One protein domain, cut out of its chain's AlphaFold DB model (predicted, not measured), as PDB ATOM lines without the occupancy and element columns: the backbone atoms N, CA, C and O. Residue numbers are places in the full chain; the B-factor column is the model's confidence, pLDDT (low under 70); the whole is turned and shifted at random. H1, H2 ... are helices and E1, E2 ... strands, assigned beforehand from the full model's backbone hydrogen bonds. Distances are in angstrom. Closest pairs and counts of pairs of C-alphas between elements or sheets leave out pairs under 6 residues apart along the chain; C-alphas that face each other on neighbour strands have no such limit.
ATOM      1  N   ARG A 124      -9.726 -30.996 -33.084       43.75
ATOM      2  CA  ARG A 124      -9.590 -32.073 -34.071       43.75
ATOM      3  C   ARG A 124      -8.220 -32.733 -33.916       43.75
ATOM      4  O   ARG A 124      -7.198 -32.125 -34.219       43.75
ATOM      5  N   GLU A 125      -8.207 -33.990 -33.486       40.44
ATOM      6  CA  GLU A 125      -7.159 -34.933 -33.886       40.44
ATOM      7  C   GLU A 125      -7.222 -35.102 -35.425       40.44
ATOM      8  O   GLU A 125      -8.308 -34.968 -36.001       40.44
ATOM      9  N   PRO A 126      -6.104 -35.398 -36.116       37.91
ATOM     10  CA  PRO A 126      -5.971 -35.344 -37.584       37.91
ATOM     11  C   PRO A 126      -6.860 -36.317 -38.394       37.91
ATOM     12  O   PRO A 126      -6.708 -36.409 -39.609       37.91
ATOM     13  N   TYR A 127      -7.799 -37.018 -37.753       37.12
ATOM     14  CA  TYR A 127      -8.750 -37.955 -38.361       37.12
ATOM     15  C   TYR A 127     -10.234 -37.501 -38.269       37.12
ATOM     16  O   TYR A 127     -11.118 -38.246 -38.683       37.12
ATOM     17  N   ASN A 128     -10.530 -36.288 -37.766       46.66
ATOM     18  CA  ASN A 128     -11.882 -35.837 -37.365       46.66
ATOM     19  C   ASN A 128     -12.588 -34.844 -38.324       46.66
ATOM     20  O   ASN A 128     -13.200 -33.877 -37.872       46.66
ATOM     21  N   ASP A 129     -12.554 -35.072 -39.639       49.75
ATOM     22  CA  ASP A 129     -13.348 -34.269 -40.599       49.75
ATOM     23  C   ASP A 129     -14.766 -34.826 -40.849       49.75
ATOM     24  O   ASP A 129     -15.518 -34.303 -41.672       49.75
ATOM     25  N   LEU A 130     -15.151 -35.891 -40.139       54.84
ATOM     26  CA  LEU A 130     -16.465 -36.524 -40.248       54.84
ATOM     27  C   LEU A 130     -17.501 -35.874 -39.305       54.84
ATOM     28  O   LEU A 130     -17.124 -35.390 -38.238       54.84
ATOM     29  N   PRO A 131     -18.804 -35.893 -39.649       54.12
ATOM     30  CA  PRO A 131     -19.875 -35.467 -38.747       54.12
ATOM     31  C   PRO A 131     -19.942 -36.351 -37.498       54.12
ATOM     32  O   PRO A 131     -19.990 -37.576 -37.622       54.12
ATOM     33  N   ILE A 132     -19.978 -35.745 -36.308       60.41
ATOM     34  CA  ILE A 132     -20.053 -36.466 -35.031       60.41
ATOM     35  C   ILE A 132     -21.155 -35.840 -34.174       60.41
ATOM     36  O   ILE A 132     -21.073 -34.668 -33.814       60.41
ATOM     37  N   GLY A 133     -22.172 -36.636 -33.834       60.38
ATOM     38  CA  GLY A 133     -23.274 -36.202 -32.975       60.38
ATOM     39  C   GLY A 133     -22.846 -35.931 -31.525       60.38
ATOM     40  O   GLY A 133     -21.899 -36.561 -31.048       60.38
ATOM     41  N   PRO A 134     -23.554 -35.064 -30.776       62.12
ATOM     42  CA  PRO A 134     -23.195 -34.697 -29.402       62.12
ATOM     43  C   PRO A 134     -23.156 -35.892 -28.447       62.12
ATOM     44  O   PRO A 134     -22.288 -35.970 -27.578       62.12
ATOM     45  N   LEU A 135     -24.063 -36.857 -28.633       65.62
ATOM     46  CA  LEU A 135     -24.093 -38.066 -27.817       65.62
ATOM     47  C   LEU A 135     -23.036 -39.098 -28.184       65.62
ATOM     48  O   LEU A 135     -22.898 -40.070 -27.451       65.62
ATOM     49  N   HIS A 136     -22.238 -38.893 -29.234       66.69
ATOM     50  CA  HIS A 136     -21.182 -39.836 -29.598       66.69
ATOM     51  C   HIS A 136     -20.236 -40.139 -28.429       66.69
ATOM     52  O   HIS A 136     -19.850 -41.284 -28.247       66.69
ATOM     53  N   PHE A 137     -19.899 -39.145 -27.604       63.41
ATOM     54  CA  PHE A 137     -18.987 -39.325 -26.466       63.41
ATOM     55  C   PHE A 137     -19.689 -39.764 -25.171       63.41
ATOM     56  O   PHE A 137     -19.040 -39.893 -24.132       63.41
ATOM     57  N   HIS A 138     -21.006 -39.990 -25.193       68.06
ATOM     58  CA  HIS A 138     -21.723 -40.467 -24.017       68.06
ATOM     59  C   HIS A 138     -21.508 -41.967 -23.793       68.06
ATOM     60  O   HIS A 138     -21.573 -42.783 -24.714       68.06
ATOM     61  N   TYR A 139     -21.343 -42.335 -22.519       67.19
ATOM     62  CA  TYR A 139     -21.038 -43.702 -22.083       67.19
ATOM     63  C   TYR A 139     -22.061 -44.750 -22.550       67.19
ATOM     64  O   TYR A 139     -21.709 -45.909 -22.726       67.19
ATOM     65  N   PHE A 140     -23.327 -44.372 -22.745       75.25
ATOM     66  CA  PHE A 140     -24.367 -45.299 -23.199       75.25
ATOM     67  C   PHE A 140     -24.430 -45.439 -24.727       75.25
ATOM     68  O   PHE A 140     -25.016 -46.400 -25.217       75.25
ATOM     69  N   ARG A 141     -23.854 -44.490 -25.478       76.50
ATOM     70  CA  ARG A 141     -23.894 -44.442 -26.947       76.50
ATOM     71  C   ARG A 141     -22.673 -45.100 -27.582       76.50
ATOM     72  O   ARG A 141     -22.827 -45.791 -28.586       76.50
ATOM     73  N   ASN A 142     -21.489 -44.840 -27.030       70.81
ATOM     74  CA  ASN A 142     -20.215 -45.395 -27.486       70.81
ATOM     75  C   ASN A 142     -19.222 -45.461 -26.304       70.81
ATOM     76  O   ASN A 142     -18.302 -44.643 -26.210       70.81
ATOM     77  N   PRO A 143     -19.403 -46.407 -25.362       66.31
ATOM     78  CA  PRO A 143     -18.577 -46.507 -24.152       66.31
ATOM     79  C   PRO A 143     -17.081 -46.693 -24.438       66.31
ATOM     80  O   PRO A 143     -16.255 -46.371 -23.587       66.31
ATOM     81  N   GLY A 144     -16.735 -47.231 -25.612       64.69
ATOM     82  CA  GLY A 144     -15.356 -47.472 -26.035       64.69
ATOM     83  C   GLY A 144     -14.736 -46.349 -26.866       64.69
ATOM     84  O   GLY A 144     -13.579 -46.493 -27.251       64.69
ATOM     85  N   ALA A 145     -15.482 -45.275 -27.167       64.69
ATOM     86  CA  ALA A 145     -15.093 -44.260 -28.149       64.69
ATOM     87  C   ALA A 145     -14.612 -44.881 -29.482       64.69
ATOM     88  O   ALA A 145     -13.669 -44.397 -30.110       64.69
ATOM     89  N   ASP A 146     -15.242 -45.983 -29.906       69.06
ATOM     90  CA  ASP A 146     -14.900 -46.673 -31.143       69.06
ATOM     91  C   ASP A 146     -15.392 -45.857 -32.340       69.06
ATOM     92  O   ASP A 146     -16.588 -45.586 -32.496       69.06
ATOM     93  N   ILE A 147     -14.461 -45.474 -33.210       61.31
ATOM     94  CA  ILE A 147     -14.752 -44.746 -34.444       61.31
ATOM     95  C   ILE A 147     -15.634 -45.569 -35.398       61.31
ATOM     96  O   ILE A 147     -16.399 -45.015 -36.185       61.31
ATOM     97  N   ASN A 148     -15.605 -46.899 -35.299       66.06
ATOM     98  CA  ASN A 148     -16.471 -47.775 -36.088       66.06
ATOM     99  C   ASN A 148     -17.937 -47.725 -35.621       66.06
ATOM    100  O   ASN A 148     -18.835 -48.124 -36.364       66.06
ATOM    101  N   GLU A 149     -18.203 -47.185 -34.428       73.50
ATOM    102  CA  GLU A 149     -19.551 -46.992 -33.882       73.50
ATOM    103  C   GLU A 149     -20.097 -45.569 -34.086       73.50
ATOM    104  O   GLU A 149     -21.158 -45.221 -33.548       73.50
ATOM    105  N   LEU A 150     -19.426 -44.771 -34.929       73.19
ATOM    106  CA  LEU A 150     -19.869 -43.438 -35.350       73.19
ATOM    107  C   LEU A 150     -21.284 -43.422 -35.931       73.19
ATOM    108  O   LEU A 150     -21.949 -42.402 -35.837       73.19
ATOM    109  N   ILE A 151     -21.755 -44.530 -36.508       84.56
ATOM    110  CA  ILE A 151     -23.063 -44.628 -37.167       84.56
ATOM    111  C   ILE A 151     -24.130 -45.108 -36.178       84.56
ATOM    112  O   ILE A 151     -23.961 -46.135 -35.510       84.56
ATOM    113  N   HIS A 152     -25.254 -44.390 -36.125       86.81
ATOM    114  CA  HIS A 152     -26.406 -44.745 -35.300       86.81
ATOM    115  C   HIS A 152     -26.914 -46.141 -35.696       86.81
ATOM    116  O   HIS A 152     -26.966 -46.435 -36.895       86.81
ATOM    117  N   PRO A 153     -27.331 -47.009 -34.750       88.75
ATOM    118  CA  PRO A 153     -27.753 -48.379 -35.058       88.75
ATOM    119  C   PRO A 153     -28.746 -48.505 -36.223       88.75
ATOM    120  O   PRO A 153     -28.561 -49.355 -37.091       88.75
ATOM    121  N   VAL A 154     -29.705 -47.578 -36.312       89.25
ATOM    122  CA  VAL A 154     -30.753 -47.510 -37.355       89.25
ATOM    123  C   VAL A 154     -30.221 -47.236 -38.774       89.25
ATOM    124  O   VAL A 154     -30.917 -47.503 -39.750       89.25
ATOM    125  N   PHE A 155     -28.985 -46.756 -38.927       88.94
ATOM    126  CA  PHE A 155     -28.370 -46.499 -40.237       88.94
ATOM    127  C   PHE A 155     -27.222 -47.453 -40.571       88.94
ATOM    128  O   PHE A 155     -26.561 -47.302 -41.606       88.94
ATOM    129  N   ARG A 156     -26.957 -48.445 -39.714       88.06
ATOM    130  CA  ARG A 156     -25.880 -49.408 -39.944       88.06
ATOM    131  C   ARG A 156     -26.148 -50.211 -41.210       88.06
ATOM    132  O   ARG A 156     -27.275 -50.597 -41.501       88.06
ATOM    133  N   LYS A 157     -25.066 -50.529 -41.918       86.38
ATOM    134  CA  LYS A 157     -25.076 -51.211 -43.217       86.38
ATOM    135  C   LYS A 157     -25.980 -52.442 -43.289       86.38
ATOM    136  O   LYS A 157     -26.617 -52.653 -44.307       86.38
ATOM    137  N   HIS A 158     -26.053 -53.241 -42.225       87.12
ATOM    138  CA  HIS A 158     -26.865 -54.460 -42.212       87.12
ATOM    139  C   HIS A 158     -28.376 -54.219 -42.414       87.12
ATOM    140  O   HIS A 158     -29.073 -55.156 -42.777       87.12
ATOM    141  N   LEU A 159     -28.866 -52.990 -42.204       86.00
ATOM    142  CA  LEU A 159     -30.258 -52.597 -42.450       86.00
ATOM    143  C   LEU A 159     -30.504 -52.126 -43.891       86.00
ATOM    144  O   LEU A 159     -31.643 -51.838 -44.243       86.00
ATOM    145  N   TRP A 160     -29.460 -52.003 -44.713       85.75
ATOM    146  CA  TRP A 160     -29.549 -51.572 -46.108       85.75
ATOM    147  C   TRP A 160     -29.541 -52.791 -47.030       85.75
ATOM    148  O   TRP A 160     -28.475 -53.259 -47.443       85.75
ATOM    149  N   ASN A 161     -30.719 -53.326 -47.364       79.94
ATOM    150  CA  ASN A 161     -30.775 -54.493 -48.242       79.94
ATOM    151  C   ASN A 161     -30.370 -54.112 -49.666       79.94
ATOM    152  O   ASN A 161     -30.550 -52.979 -50.117       79.94
ATOM    153  N   ASN A 162     -29.830 -55.093 -50.391       77.75
ATOM    154  CA  ASN A 162     -29.441 -54.961 -51.797       77.75
ATOM    155  C   ASN A 162     -28.472 -53.791 -52.075       77.75
ATOM    156  O   ASN A 162     -28.379 -53.319 -53.205       77.75
ATOM    157  N   THR A 163     -27.743 -53.323 -51.058       79.69
ATOM    158  CA  THR A 163     -26.778 -52.223 -51.168       79.69
ATOM    159  C   THR A 163     -25.361 -52.787 -51.121       79.69
ATOM    160  O   THR A 163     -24.990 -53.477 -50.172       79.69
ATOM    161  N   SER A 164     -24.556 -52.501 -52.147       80.25
ATOM    162  CA  SER A 164     -23.143 -52.885 -52.154       80.25
ATOM    163  C   SER A 164     -22.330 -52.046 -51.168       80.25
ATOM    164  O   SER A 164     -22.711 -50.933 -50.804       80.25
ATOM    165  N   ASP A 165     -21.168 -52.556 -50.761       81.69
ATOM    166  CA  ASP A 165     -20.213 -51.841 -49.906       81.69
ATOM    167  C   ASP A 165     -19.850 -50.464 -50.457       81.69
ATOM    168  O   ASP A 165     -19.776 -49.497 -49.703       81.69
ATOM    169  N   ASP A 166     -19.655 -50.368 -51.769       80.19
ATOM    170  CA  ASP A 166     -19.251 -49.124 -52.415       80.19
ATOM    171  C   ASP A 166     -20.395 -48.111 -52.453       80.19
ATOM    172  O   ASP A 166     -20.186 -46.937 -52.157       80.19
ATOM    173  N   LEU A 167     -21.626 -48.565 -52.710       77.06
ATOM    174  CA  LEU A 167     -22.803 -47.698 -52.670       77.06
ATOM    175  C   LEU A 167     -23.085 -47.210 -51.242       77.06
ATOM    176  O   LEU A 167     -23.383 -46.038 -51.031       77.06
ATOM    177  N   TYR A 168     -22.915 -48.082 -50.245       79.12
ATOM    178  CA  TYR A 168     -23.025 -47.703 -48.837       79.12
ATOM    179  C   TYR A 168     -21.954 -46.679 -48.431       79.12
ATOM    180  O   TYR A 168     -22.252 -45.715 -47.728       79.12
ATOM    181  N   ARG A 169     -20.709 -46.835 -48.908       77.69
ATOM    182  CA  ARG A 169     -19.632 -45.855 -48.677       77.69
ATOM    183  C   ARG A 169     -19.954 -44.486 -49.269       77.69
ATOM    184  O   ARG A 169     -19.643 -43.484 -48.634       77.69
ATOM    185  N   LEU A 170     -20.597 -44.430 -50.436       75.81
ATOM    186  CA  LEU A 170     -21.036 -43.163 -51.035       75.81
ATOM    187  C   LEU A 170     -22.083 -42.440 -50.173       75.81
ATOM    188  O   LEU A 170     -22.106 -41.212 -50.144       75.81
ATOM    189  N   LEU A 171     -22.914 -43.184 -49.436       76.75
ATOM    190  CA  LEU A 171     -23.907 -42.630 -48.511       76.75
ATOM    191  C   LEU A 171     -23.330 -42.196 -47.163       76.75
ATOM    192  O   LEU A 171     -24.008 -41.499 -46.407       76.75
ATOM    193  N   LEU A 172     -22.105 -42.612 -46.839       74.38
ATOM    194  CA  LEU A 172     -21.532 -42.453 -45.507       74.38
ATOM    195  C   LEU A 172     -21.595 -41.006 -44.974       74.38
ATOM    196  O   LEU A 172     -21.996 -40.846 -43.822       74.38
ATOM    197  N   PRO A 173     -21.317 -39.945 -45.762       69.31
ATOM    198  CA  PRO A 173     -21.457 -38.570 -45.279       69.31
ATOM    199  C   PRO A 173     -22.889 -38.220 -44.843       69.31
ATOM    200  O   PRO A 173     -23.087 -37.614 -43.792       69.31
ATOM    201  N   ALA A 174     -23.893 -38.645 -45.615       73.38
ATOM    202  CA  ALA A 174     -25.301 -38.411 -45.300       73.38
ATOM    203  C   ALA A 174     -25.765 -39.250 -44.097       73.38
ATOM    204  O   ALA A 174     -26.519 -38.769 -43.256       73.38
ATOM    205  N   ILE A 175     -25.274 -40.486 -43.978       82.75
ATOM    206  CA  ILE A 175     -25.547 -41.375 -42.841       82.75
ATOM    207  C   ILE A 175     -24.959 -40.817 -41.541       82.75
ATOM    208  O   ILE A 175     -25.599 -40.886 -40.489       82.75
ATOM    209  N   LEU A 176     -23.752 -40.260 -41.598       74.56
ATOM    210  CA  LEU A 176     -23.108 -39.633 -40.448       74.56
ATOM    211  C   LEU A 176     -23.834 -38.350 -40.038       74.56
ATOM    212  O   LEU A 176     -24.072 -38.148 -38.850       74.56
ATOM    213  N   LEU A 177     -24.281 -37.541 -41.005       71.44
ATOM    214  CA  LEU A 177     -25.158 -36.399 -40.735       71.44
ATOM    215  C   LEU A 177     -26.441 -36.854 -40.030       71.44
ATOM    216  O   LEU A 177     -26.735 -36.387 -38.937       71.44
ATOM    217  N   ALA A 178     -27.178 -37.804 -40.608       80.25
ATOM    218  CA  ALA A 178     -28.424 -38.299 -40.028       80.25
ATOM    219  C   ALA A 178     -28.216 -38.918 -38.636       80.25
ATOM    220  O   ALA A 178     -29.046 -38.742 -37.746       80.25
ATOM    221  N   THR A 179     -27.088 -39.604 -38.427       83.88
ATOM    222  CA  THR A 179     -26.688 -40.106 -37.107       83.88
ATOM    223  C   THR A 179     -26.558 -38.965 -36.112       83.88
ATOM    224  O   THR A 179     -27.137 -39.035 -35.035       83.88
ATOM    225  N   ALA A 180     -25.836 -37.912 -36.479       71.88
ATOM    226  CA  ALA A 180     -25.601 -36.783 -35.600       71.88
ATOM    227  C   ALA A 180     -26.896 -36.032 -35.241       71.88
ATOM    228  O   ALA A 180     -27.020 -35.553 -34.118       71.88
ATOM    229  N   VAL A 181     -27.885 -36.017 -36.142       75.56
ATOM    230  CA  VAL A 181     -29.239 -35.513 -35.858       75.56
ATOM    231  C   VAL A 181     -29.995 -36.415 -34.884       75.56
ATOM    232  O   VAL A 181     -30.606 -35.918 -33.949       75.56
ATOM    233  N   LEU A 182     -29.962 -37.740 -35.054       82.12
ATOM    234  CA  LEU A 182     -30.624 -38.650 -34.104       82.12
ATOM    235  C   LEU A 182     -29.961 -38.657 -32.722       82.12
ATOM    236  O   LEU A 182     -30.638 -38.876 -31.720       82.12
ATOM    237  N   ASP A 183     -28.655 -38.405 -32.680       75.56
ATOM    238  CA  ASP A 183     -27.866 -38.272 -31.459       75.56
ATOM    239  C   ASP A 183     -27.990 -36.864 -30.831       75.56
ATOM    240  O   ASP A 183     -27.372 -36.609 -29.803       75.56
ATOM    241  N   ASP A 184     -28.764 -35.936 -31.402       73.12
ATOM    242  CA  ASP A 184     -28.970 -34.611 -30.815       73.12
ATOM    243  C   ASP A 184     -29.997 -34.649 -29.655       73.12
ATOM    244  O   ASP A 184     -31.114 -35.158 -29.819       73.12
ATOM    245  N   PRO A 185     -29.682 -34.069 -28.479       66.94
ATOM    246  CA  PRO A 185     -30.606 -34.013 -27.345       66.94
ATOM    247  C   PRO A 185     -31.958 -33.346 -27.646       66.94
ATOM    248  O   PRO A 185     -32.969 -33.743 -27.059       66.94
ATOM    249  N   THR A 186     -32.023 -32.365 -28.553       66.94
ATOM    250  CA  THR A 186     -33.295 -31.714 -28.933       66.94
ATOM    251  C   THR A 186     -34.169 -32.677 -29.728       66.94
ATOM    252  O   THR A 186     -35.357 -32.832 -29.440       66.94
ATOM    253  N   THR A 187     -33.565 -33.388 -30.673       71.25
ATOM    254  CA  THR A 187     -34.211 -34.444 -31.453       71.25
ATOM    255  C   THR A 187     -34.695 -35.580 -30.551       71.25
ATOM    256  O   THR A 187     -35.833 -36.034 -30.671       71.25
ATOM    257  N   LEU A 188     -33.898 -35.988 -29.564       75.44
ATOM    258  CA  LEU A 188     -34.338 -36.972 -28.574       75.44
ATOM    259  C   LEU A 188     -35.455 -36.436 -27.676       75.44
ATOM    260  O   LEU A 188     -36.386 -37.166 -27.370       75.44
ATOM    261  N   SER A 189     -35.441 -35.158 -27.308       68.38
ATOM    262  CA  SER A 189     -36.536 -34.539 -26.546       68.38
ATOM    263  C   SER A 189     -37.855 -34.559 -27.326       68.38
ATOM    264  O   SER A 189     -38.918 -34.797 -26.749       68.38
ATOM    265  N   TYR A 190     -37.785 -34.380 -28.647       72.56
ATOM    266  CA  TYR A 190     -38.921 -34.546 -29.550       72.56
ATOM    267  C   TYR A 190     -39.427 -36.001 -29.567       72.56
ATOM    268  O   TYR A 190     -40.615 -36.239 -29.348       72.56
ATOM    269  N   PHE A 191     -38.541 -36.991 -29.736       78.94
ATOM    270  CA  PHE A 191     -38.928 -38.411 -29.703       78.94
ATOM    271  C   PHE A 191     -39.473 -38.859 -28.345       78.94
ATOM    272  O   PHE A 191     -40.414 -39.652 -28.289       78.94
ATOM    273  N   PHE A 192     -38.930 -38.326 -27.252       80.38
ATOM    274  CA  PHE A 192     -39.450 -38.555 -25.914       80.38
ATOM    275  C   PHE A 192     -40.903 -38.080 -25.827       80.38
ATOM    276  O   PHE A 192     -41.780 -38.876 -25.492       80.38
ATOM    277  N   ALA A 193     -41.171 -36.833 -26.225       69.75
ATOM    278  CA  ALA A 193     -42.508 -36.250 -26.181       69.75
ATOM    279  C   ALA A 193     -43.513 -36.934 -27.130       69.75
ATOM    280  O   ALA A 193     -44.709 -36.973 -26.841       69.75
ATOM    281  N   LEU A 194     -43.042 -37.513 -28.241       73.62
ATOM    282  CA  LEU A 194     -43.866 -38.357 -29.109       73.62
ATOM    283  C   LEU A 194     -44.257 -39.672 -28.430       73.62
ATOM    284  O   LEU A 194     -45.370 -40.163 -28.612       73.62
ATOM    285  N   SER A 195     -43.327 -40.258 -27.678       77.25
ATOM    286  CA  SER A 195     -43.505 -41.560 -27.038       77.25
ATOM    287  C   SER A 195     -44.255 -41.508 -25.705       77.25
ATOM    288  O   SER A 195     -44.678 -42.553 -25.214       77.25
ATOM    289  N   GLU A 196     -44.441 -40.316 -25.133       77.69
ATOM    290  CA  GLU A 196     -45.135 -40.114 -23.864       77.69
ATOM    291  C   GLU A 196     -46.515 -39.458 -24.079       77.69
ATOM    292  O   GLU A 196     -46.620 -38.334 -24.569       77.69
ATOM    293  N   PRO A 197     -47.623 -40.121 -23.699       66.69
ATOM    294  CA  PRO A 197     -48.965 -39.552 -23.854       66.69
ATOM    295  C   PRO A 197     -49.199 -38.293 -23.007       66.69
ATOM    296  O   PRO A 197     -50.040 -37.462 -23.336       66.69
ATOM    297  N   THR A 198     -48.465 -38.142 -21.903       62.69
ATOM    298  CA  THR A 198     -48.612 -37.031 -20.947       62.69
ATOM    299  C   THR A 198     -48.083 -35.702 -21.479       62.69
ATOM    300  O   THR A 198     -48.458 -34.649 -20.969       62.69
ATOM    301  N   THR A 199     -47.249 -35.727 -22.520       57.84
ATOM    302  CA  THR A 199     -46.748 -34.534 -23.212       57.84
ATOM    303  C   THR A 199     -47.681 -34.064 -24.328       57.84
ATOM    304  O   THR A 199     -47.342 -33.131 -25.049       57.84
ATOM    305  N   GLN A 200     -48.864 -34.664 -24.481       59.31
ATOM    306  CA  GLN A 200     -49.849 -34.289 -25.494       59.31
ATOM    307  C   GLN A 200     -51.010 -33.522 -24.854       59.31
ATOM    308  O   GLN A 200     -51.757 -34.057 -24.036       59.31
ATOM    309  N   VAL A 201     -51.181 -32.257 -25.235       59.06
ATOM    310  CA  VAL A 201     -52.273 -31.400 -24.754       59.06
ATOM    311  C   VAL A 201     -53.316 -31.258 -25.852       59.06
ATOM    312  O   VAL A 201     -52.995 -30.892 -26.982       59.06
ATOM    313  N   GLN A 202     -54.578 -31.537 -25.534       55.91
ATOM    314  CA  GLN A 202     -55.669 -31.362 -26.485       55.91
ATOM    315  C   GLN A 202     -55.891 -29.870 -26.764       55.91
ATOM    316  O   GLN A 202     -56.061 -29.064 -25.850       55.91
ATOM    317  N   SER A 203     -55.909 -29.511 -28.040       51.81
ATOM    318  CA  SER A 203     -56.153 -28.168 -28.540       51.81
ATOM    319  C   SER A 203     -57.296 -28.169 -29.547       51.81
ATOM    320  O   SER A 203     -57.498 -29.119 -30.304       51.81
ATOM    321  N   THR A 204     -58.064 -27.084 -29.549       53.22
ATOM    322  CA  THR A 204     -59.201 -26.859 -30.449       53.22
ATOM    323  C   THR A 204     -58.945 -25.723 -31.440       53.22
ATOM    324  O   THR A 204     -59.865 -25.308 -32.142       53.22
ATOM    325  N   THR A 205     -57.697 -25.238 -31.546       47.22
ATOM    326  CA  THR A 205     -57.311 -24.047 -32.332       47.22
ATOM    327  C   THR A 205     -57.700 -24.110 -33.817       47.22
ATOM    328  O   THR A 205     -57.795 -23.068 -34.457       47.22
ATOM    329  N   PHE A 206     -57.978 -25.294 -34.372       46.06
ATOM    330  CA  PHE A 206     -58.295 -25.480 -35.795       46.06
ATOM    331  C   PHE A 206     -59.698 -26.046 -36.070       46.06
ATOM    332  O   PHE A 206     -59.902 -26.698 -37.089       46.06
ATOM    333  N   ASN A 207     -60.674 -25.840 -35.178       51.81
ATOM    334  CA  ASN A 207     -62.041 -26.394 -35.283       51.81
ATOM    335  C   ASN A 207     -62.121 -27.939 -35.321       51.81
ATOM    336  O   ASN A 207     -63.206 -28.505 -35.442       51.81
ATOM    337  N   THR A 208     -60.991 -28.622 -35.143       47.22
ATOM    338  CA  THR A 208     -60.861 -30.065 -34.929       47.22
ATOM    339  C   THR A 208     -59.951 -30.310 -33.727       47.22
ATOM    340  O   THR A 208     -58.951 -29.600 -33.595       47.22
ATOM    341  N   PRO A 209     -60.255 -31.295 -32.862       54.84
ATOM    342  CA  PRO A 209     -59.390 -31.637 -31.741       54.84
ATOM    343  C   PRO A 209     -58.042 -32.141 -32.269       54.84
ATOM    344  O   PRO A 209     -57.967 -33.203 -32.883       54.84
ATOM    345  N   CYS A 210     -56.981 -31.372 -32.040       52.00
ATOM    346  CA  CYS A 210     -55.607 -31.772 -32.316       52.00
ATOM    347  C   CYS A 210     -54.832 -31.908 -31.004       52.00
ATOM    348  O   CYS A 210     -55.151 -31.260 -30.012       52.00
ATOM    349  N   HIS A 211     -53.820 -32.768 -30.979       55.62
ATOM    350  CA  HIS A 211     -52.925 -32.884 -29.833       55.62
ATOM    351  C   HIS A 211     -51.678 -32.049 -30.117       55.62
ATOM    352  O   HIS A 211     -50.975 -32.294 -31.095       55.62
ATOM    353  N   ILE A 212     -51.429 -31.038 -29.288       56.34
ATOM    354  CA  ILE A 212     -50.193 -30.262 -29.315       56.34
ATOM    355  C   ILE A 212     -49.178 -30.989 -28.447       56.34
ATOM    356  O   ILE A 212     -49.435 -31.281 -27.278       56.34
ATOM    357  N   MET A 213     -48.023 -31.274 -29.030       59.00
ATOM    358  CA  MET A 213     -46.924 -31.906 -28.324       59.00
ATOM    359  C   MET A 213     -46.100 -30.858 -27.573       59.00
ATOM    360  O   MET A 213     -45.561 -29.927 -28.169       59.00
ATOM    361  N   MET A 214     -45.987 -31.037 -26.263       57.69
ATOM    362  CA  MET A 214     -45.163 -30.233 -25.372       57.69
ATOM    363  C   MET A 214     -43.795 -30.894 -25.238       57.69
ATOM    364  O   MET A 214     -43.608 -31.823 -24.454       57.69
ATOM    365  N   GLN A 215     -42.834 -30.422 -26.025       56.97
ATOM    366  CA  GLN A 215     -41.458 -30.888 -25.930       56.97
ATOM    367  C   GLN A 215     -40.795 -30.320 -24.661       56.97
ATOM    368  O   GLN A 215     -40.785 -29.098 -24.484       56.97
ATOM    369  N   PRO A 216     -40.224 -31.162 -23.780       61.25
ATOM    370  CA  PRO A 216     -39.451 -30.667 -22.650       61.25
ATOM    371  C   PRO A 216     -38.167 -29.981 -23.147       61.25
ATOM    372  O   PRO A 216     -37.556 -30.450 -24.109       61.25
ATOM    373  N   PRO A 217     -37.724 -28.893 -22.493       51.78
ATOM    374  CA  PRO A 217     -36.523 -28.167 -22.903       51.78
ATOM    375  C   PRO A 217     -35.231 -28.974 -22.693       51.78
ATOM    376  O   PRO A 217     -34.230 -28.692 -23.342       51.78
ATOM    377  N   ALA A 218     -35.245 -29.964 -21.795       65.75
ATOM    378  CA  ALA A 218     -34.148 -30.898 -21.571       65.75
ATOM    379  C   ALA A 218     -34.676 -32.218 -20.989       65.75
ATOM    380  O   ALA A 218     -35.649 -32.221 -20.231       65.75
ATOM    381  N   LEU A 219     -34.010 -33.325 -21.320       70.19
ATOM    382  CA  LEU A 219     -34.259 -34.639 -20.727       70.19
ATOM    383  C   LEU A 219     -33.264 -34.917 -19.599       70.19
ATOM    384  O   LEU A 219     -32.095 -34.547 -19.688       70.19
ATOM    385  N   LEU A 220     -33.713 -35.624 -18.562       81.88
ATOM    386  CA  LEU A 220     -32.813 -36.237 -17.582       81.88
ATOM    387  C   LEU A 220     -32.020 -37.372 -18.242       81.88
ATOM    388  O   LEU A 220     -32.552 -38.045 -19.124       81.88
ATOM    389  N   ASP A 221     -30.815 -37.679 -17.753       80.88
ATOM    390  CA  ASP A 221     -29.971 -38.757 -18.304       80.88
ATOM    391  C   ASP A 221     -30.724 -40.085 -18.466       80.88
ATOM    392  O   ASP A 221     -30.624 -40.746 -19.496       80.88
ATOM    393  N   ALA A 222     -31.546 -40.462 -17.483       85.81
ATOM    394  CA  ALA A 222     -32.353 -41.678 -17.559       85.81
ATOM    395  C   ALA A 222     -33.396 -41.634 -18.694       85.81
ATOM    396  O   ALA A 222     -33.594 -42.631 -19.389       85.81
ATOM    397  N   GLN A 223     -34.040 -40.481 -18.909       84.81
ATOM    398  CA  GLN A 223     -35.012 -40.273 -19.989       84.81
ATOM    399  C   GLN A 223     -34.318 -40.229 -21.351       84.81
ATOM    400  O   GLN A 223     -34.830 -40.780 -22.323       84.81
ATOM    401  N   LEU A 224     -33.136 -39.620 -21.416       82.00
ATOM    402  CA  LEU A 224     -32.303 -39.559 -22.607       82.00
ATOM    403  C   LEU A 224     -31.867 -40.964 -23.041       82.00
ATOM    404  O   LEU A 224     -32.096 -41.345 -24.185       82.00
ATOM    405  N   VAL A 225     -31.343 -41.768 -22.108       87.25
ATOM    406  CA  VAL A 225     -30.965 -43.173 -22.340       87.25
ATOM    407  C   VAL A 225     -32.174 -43.995 -22.778       87.25
ATOM    408  O   VAL A 225     -32.102 -44.744 -23.751       87.25
ATOM    409  N   GLN A 226     -33.307 -43.855 -22.087       89.81
ATOM    410  CA  GLN A 226     -34.527 -44.579 -22.438       89.81
ATOM    411  C   GLN A 226     -35.007 -44.223 -23.848       89.81
ATOM    412  O   GLN A 226     -35.371 -45.112 -24.618       89.81
ATOM    413  N   THR A 227     -34.990 -42.938 -24.195       88.19
ATOM    414  CA  THR A 227     -35.428 -42.457 -25.506       88.19
ATOM    415  C   THR A 227     -34.480 -42.913 -26.601       88.19
ATOM    416  O   THR A 227     -34.933 -43.467 -27.596       88.19
ATOM    417  N   TYR A 228     -33.171 -42.786 -26.385       88.62
ATOM    418  CA  TYR A 228     -32.154 -43.311 -27.290       88.62
ATOM    419  C   TYR A 228     -32.354 -44.811 -27.558       88.62
ATOM    420  O   TYR A 228     -32.377 -45.249 -28.706       88.62
ATOM    421  N   ASN A 229     -32.601 -45.602 -26.510       90.38
ATOM    422  CA  ASN A 229     -32.873 -47.033 -26.648       90.38
ATOM    423  C   ASN A 229     -34.164 -47.316 -27.437       90.38
ATOM    424  O   ASN A 229     -34.200 -48.258 -28.230       90.38
ATOM    425  N   ARG A 230     -35.214 -46.499 -27.265       88.62
ATOM    426  CA  ARG A 230     -36.449 -46.586 -28.070       88.62
ATOM    427  C   ARG A 230     -36.176 -46.279 -29.547       88.62
ATOM    428  O   ARG A 230     -36.655 -47.015 -30.404       88.62
ATOM    429  N   VAL A 231     -35.374 -45.255 -29.848       88.44
ATOM    430  CA  VAL A 231     -34.966 -44.928 -31.226       88.44
ATOM    431  C   VAL A 231     -34.119 -46.058 -31.815       88.44
ATOM    432  O   VAL A 231     -34.362 -46.478 -32.942       88.44
ATOM    433  N   CYS A 232     -33.189 -46.638 -31.053       89.12
ATOM    434  CA  CYS A 232     -32.433 -47.816 -31.485       89.12
ATOM    435  C   CYS A 232     -33.334 -49.008 -31.811       89.12
ATOM    436  O   CYS A 232     -33.082 -49.710 -32.788       89.12
ATOM    437  N   ALA A 233     -34.404 -49.222 -31.040       88.88
ATOM    438  CA  ALA A 233     -35.346 -50.308 -31.288       88.88
ATOM    439  C   ALA A 233     -36.036 -50.200 -32.660       88.88
ATOM    440  O   ALA A 233     -36.458 -51.230 -33.182       88.88
ATOM    441  N   LEU A 234     -36.080 -49.015 -33.290       84.06
ATOM    442  CA  LEU A 234     -36.608 -48.837 -34.651       84.06
ATOM    443  C   LEU A 234     -35.923 -49.741 -35.681       84.06
ATOM    444  O   LEU A 234     -36.564 -50.120 -36.659       84.06
ATOM    445  N   GLN A 235     -34.673 -50.156 -35.446       85.00
ATOM    446  CA  GLN A 235     -33.973 -51.112 -36.311       85.00
ATOM    447  C   GLN A 235     -34.725 -52.444 -36.469       85.00
ATOM    448  O   GLN A 235     -34.607 -53.095 -37.498       85.00
ATOM    449  N   ASN A 236     -35.545 -52.834 -35.485       85.00
ATOM    450  CA  ASN A 236     -36.327 -54.071 -35.540       85.00
ATOM    451  C   ASN A 236     -37.478 -54.002 -36.556       85.00
ATOM    452  O   ASN A 236     -38.024 -55.037 -36.935       85.00
ATOM    453  N   TRP A 237     -37.864 -52.795 -36.976       81.75
ATOM    454  CA  TRP A 237     -38.985 -52.547 -37.887       81.75
ATOM    455  C   TRP A 237     -38.581 -51.754 -39.134       81.75
ATOM    456  O   TRP A 237     -39.436 -51.453 -39.964       81.75
ATOM    457  N   THR A 238     -37.298 -51.419 -39.280       79.75
ATOM    458  CA  THR A 238     -36.790 -50.577 -40.366       79.75
ATOM    459  C   THR A 238     -35.860 -51.382 -41.258       79.75
ATOM    460  O   THR A 238     -34.942 -52.031 -40.773       79.75
ATOM    461  N   ASN A 239     -36.072 -51.292 -42.567       80.50
ATOM    462  CA  ASN A 239     -35.115 -51.726 -43.576       80.50
ATOM    463  C   ASN A 239     -35.031 -50.643 -44.650       80.50
ATOM    464  O   ASN A 239     -36.059 -50.151 -45.116       80.50
ATOM    465  N   TRP A 240     -33.815 -50.297 -45.047       81.25
ATOM    466  CA  TRP A 240     -33.531 -49.339 -46.101       81.25
ATOM    467  C   TRP A 240     -33.312 -50.085 -47.407       81.25
ATOM    468  O   TRP A 240     -32.524 -51.028 -47.471       81.25
ATOM    469  N   ASN A 241     -34.000 -49.659 -48.457       74.88
ATOM    470  CA  ASN A 241     -33.867 -50.237 -49.785       74.88
ATOM    471  C   ASN A 241     -33.763 -49.102 -50.799       74.88
ATOM    472  O   ASN A 241     -34.363 -48.043 -50.619       74.88
TER     473      ASN A 241
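AT A GLANCE: This is residues 124 to 241 of the 251 residues of an uncharacterized protein of Aureobasidium pullulans (UniProt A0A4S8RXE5). H3 crosses H4 and makes a corner with kinked H2, while the strand hairpin E1 and E2 forms one far end of this elongated model. The 118 printed residues include H1, H2, H3, E1, E2 and H4, in that order; the class is mostly helix, with under half in named elements. The whole is loose: radius of gyration of the C-alphas 16.9 A, spans 52 by 32 by 23 A.

HOW THE PARTS SIT: E1, residues 200 to 203, and E2, residues 210 to 213, form an antiparallel hairpin; N 201 and O 212, 2.9 A apart, are within hydrogen-bond range. H3, residues 185 to 195, and H4, residues 221 to 236, touch, closest at C-alphas 192 and 227, 5.6 A, only just about perpendicular at 71 degrees. H2, residues 165 to 182, is close but not clearly touching H3: closest C-alphas 181 and 187, 6.7 A. H1, residues 134 to 137, is close but not clearly touching H2: closest C-alphas 134 and 180, 7.0 A. Every O i to N i+4 pair is within hydrogen-bond range in H3, 12 of 14 in H2, 9 of 12 in H4; H1 is too short for one.

IN THESE COORDINATES: H1 begins at C-alpha 134 (-23.195, -34.697, -29.402); H4, 23.9 A long, ends at C-alpha 236 (-36.327, -54.071, -35.540). H2 spans 23.1 A.

THE WHOLE: The printed part has no cut. H1 to H2 is a long link. Residues 124 to 139 and 197 to 218 are among those with pLDDT under 70.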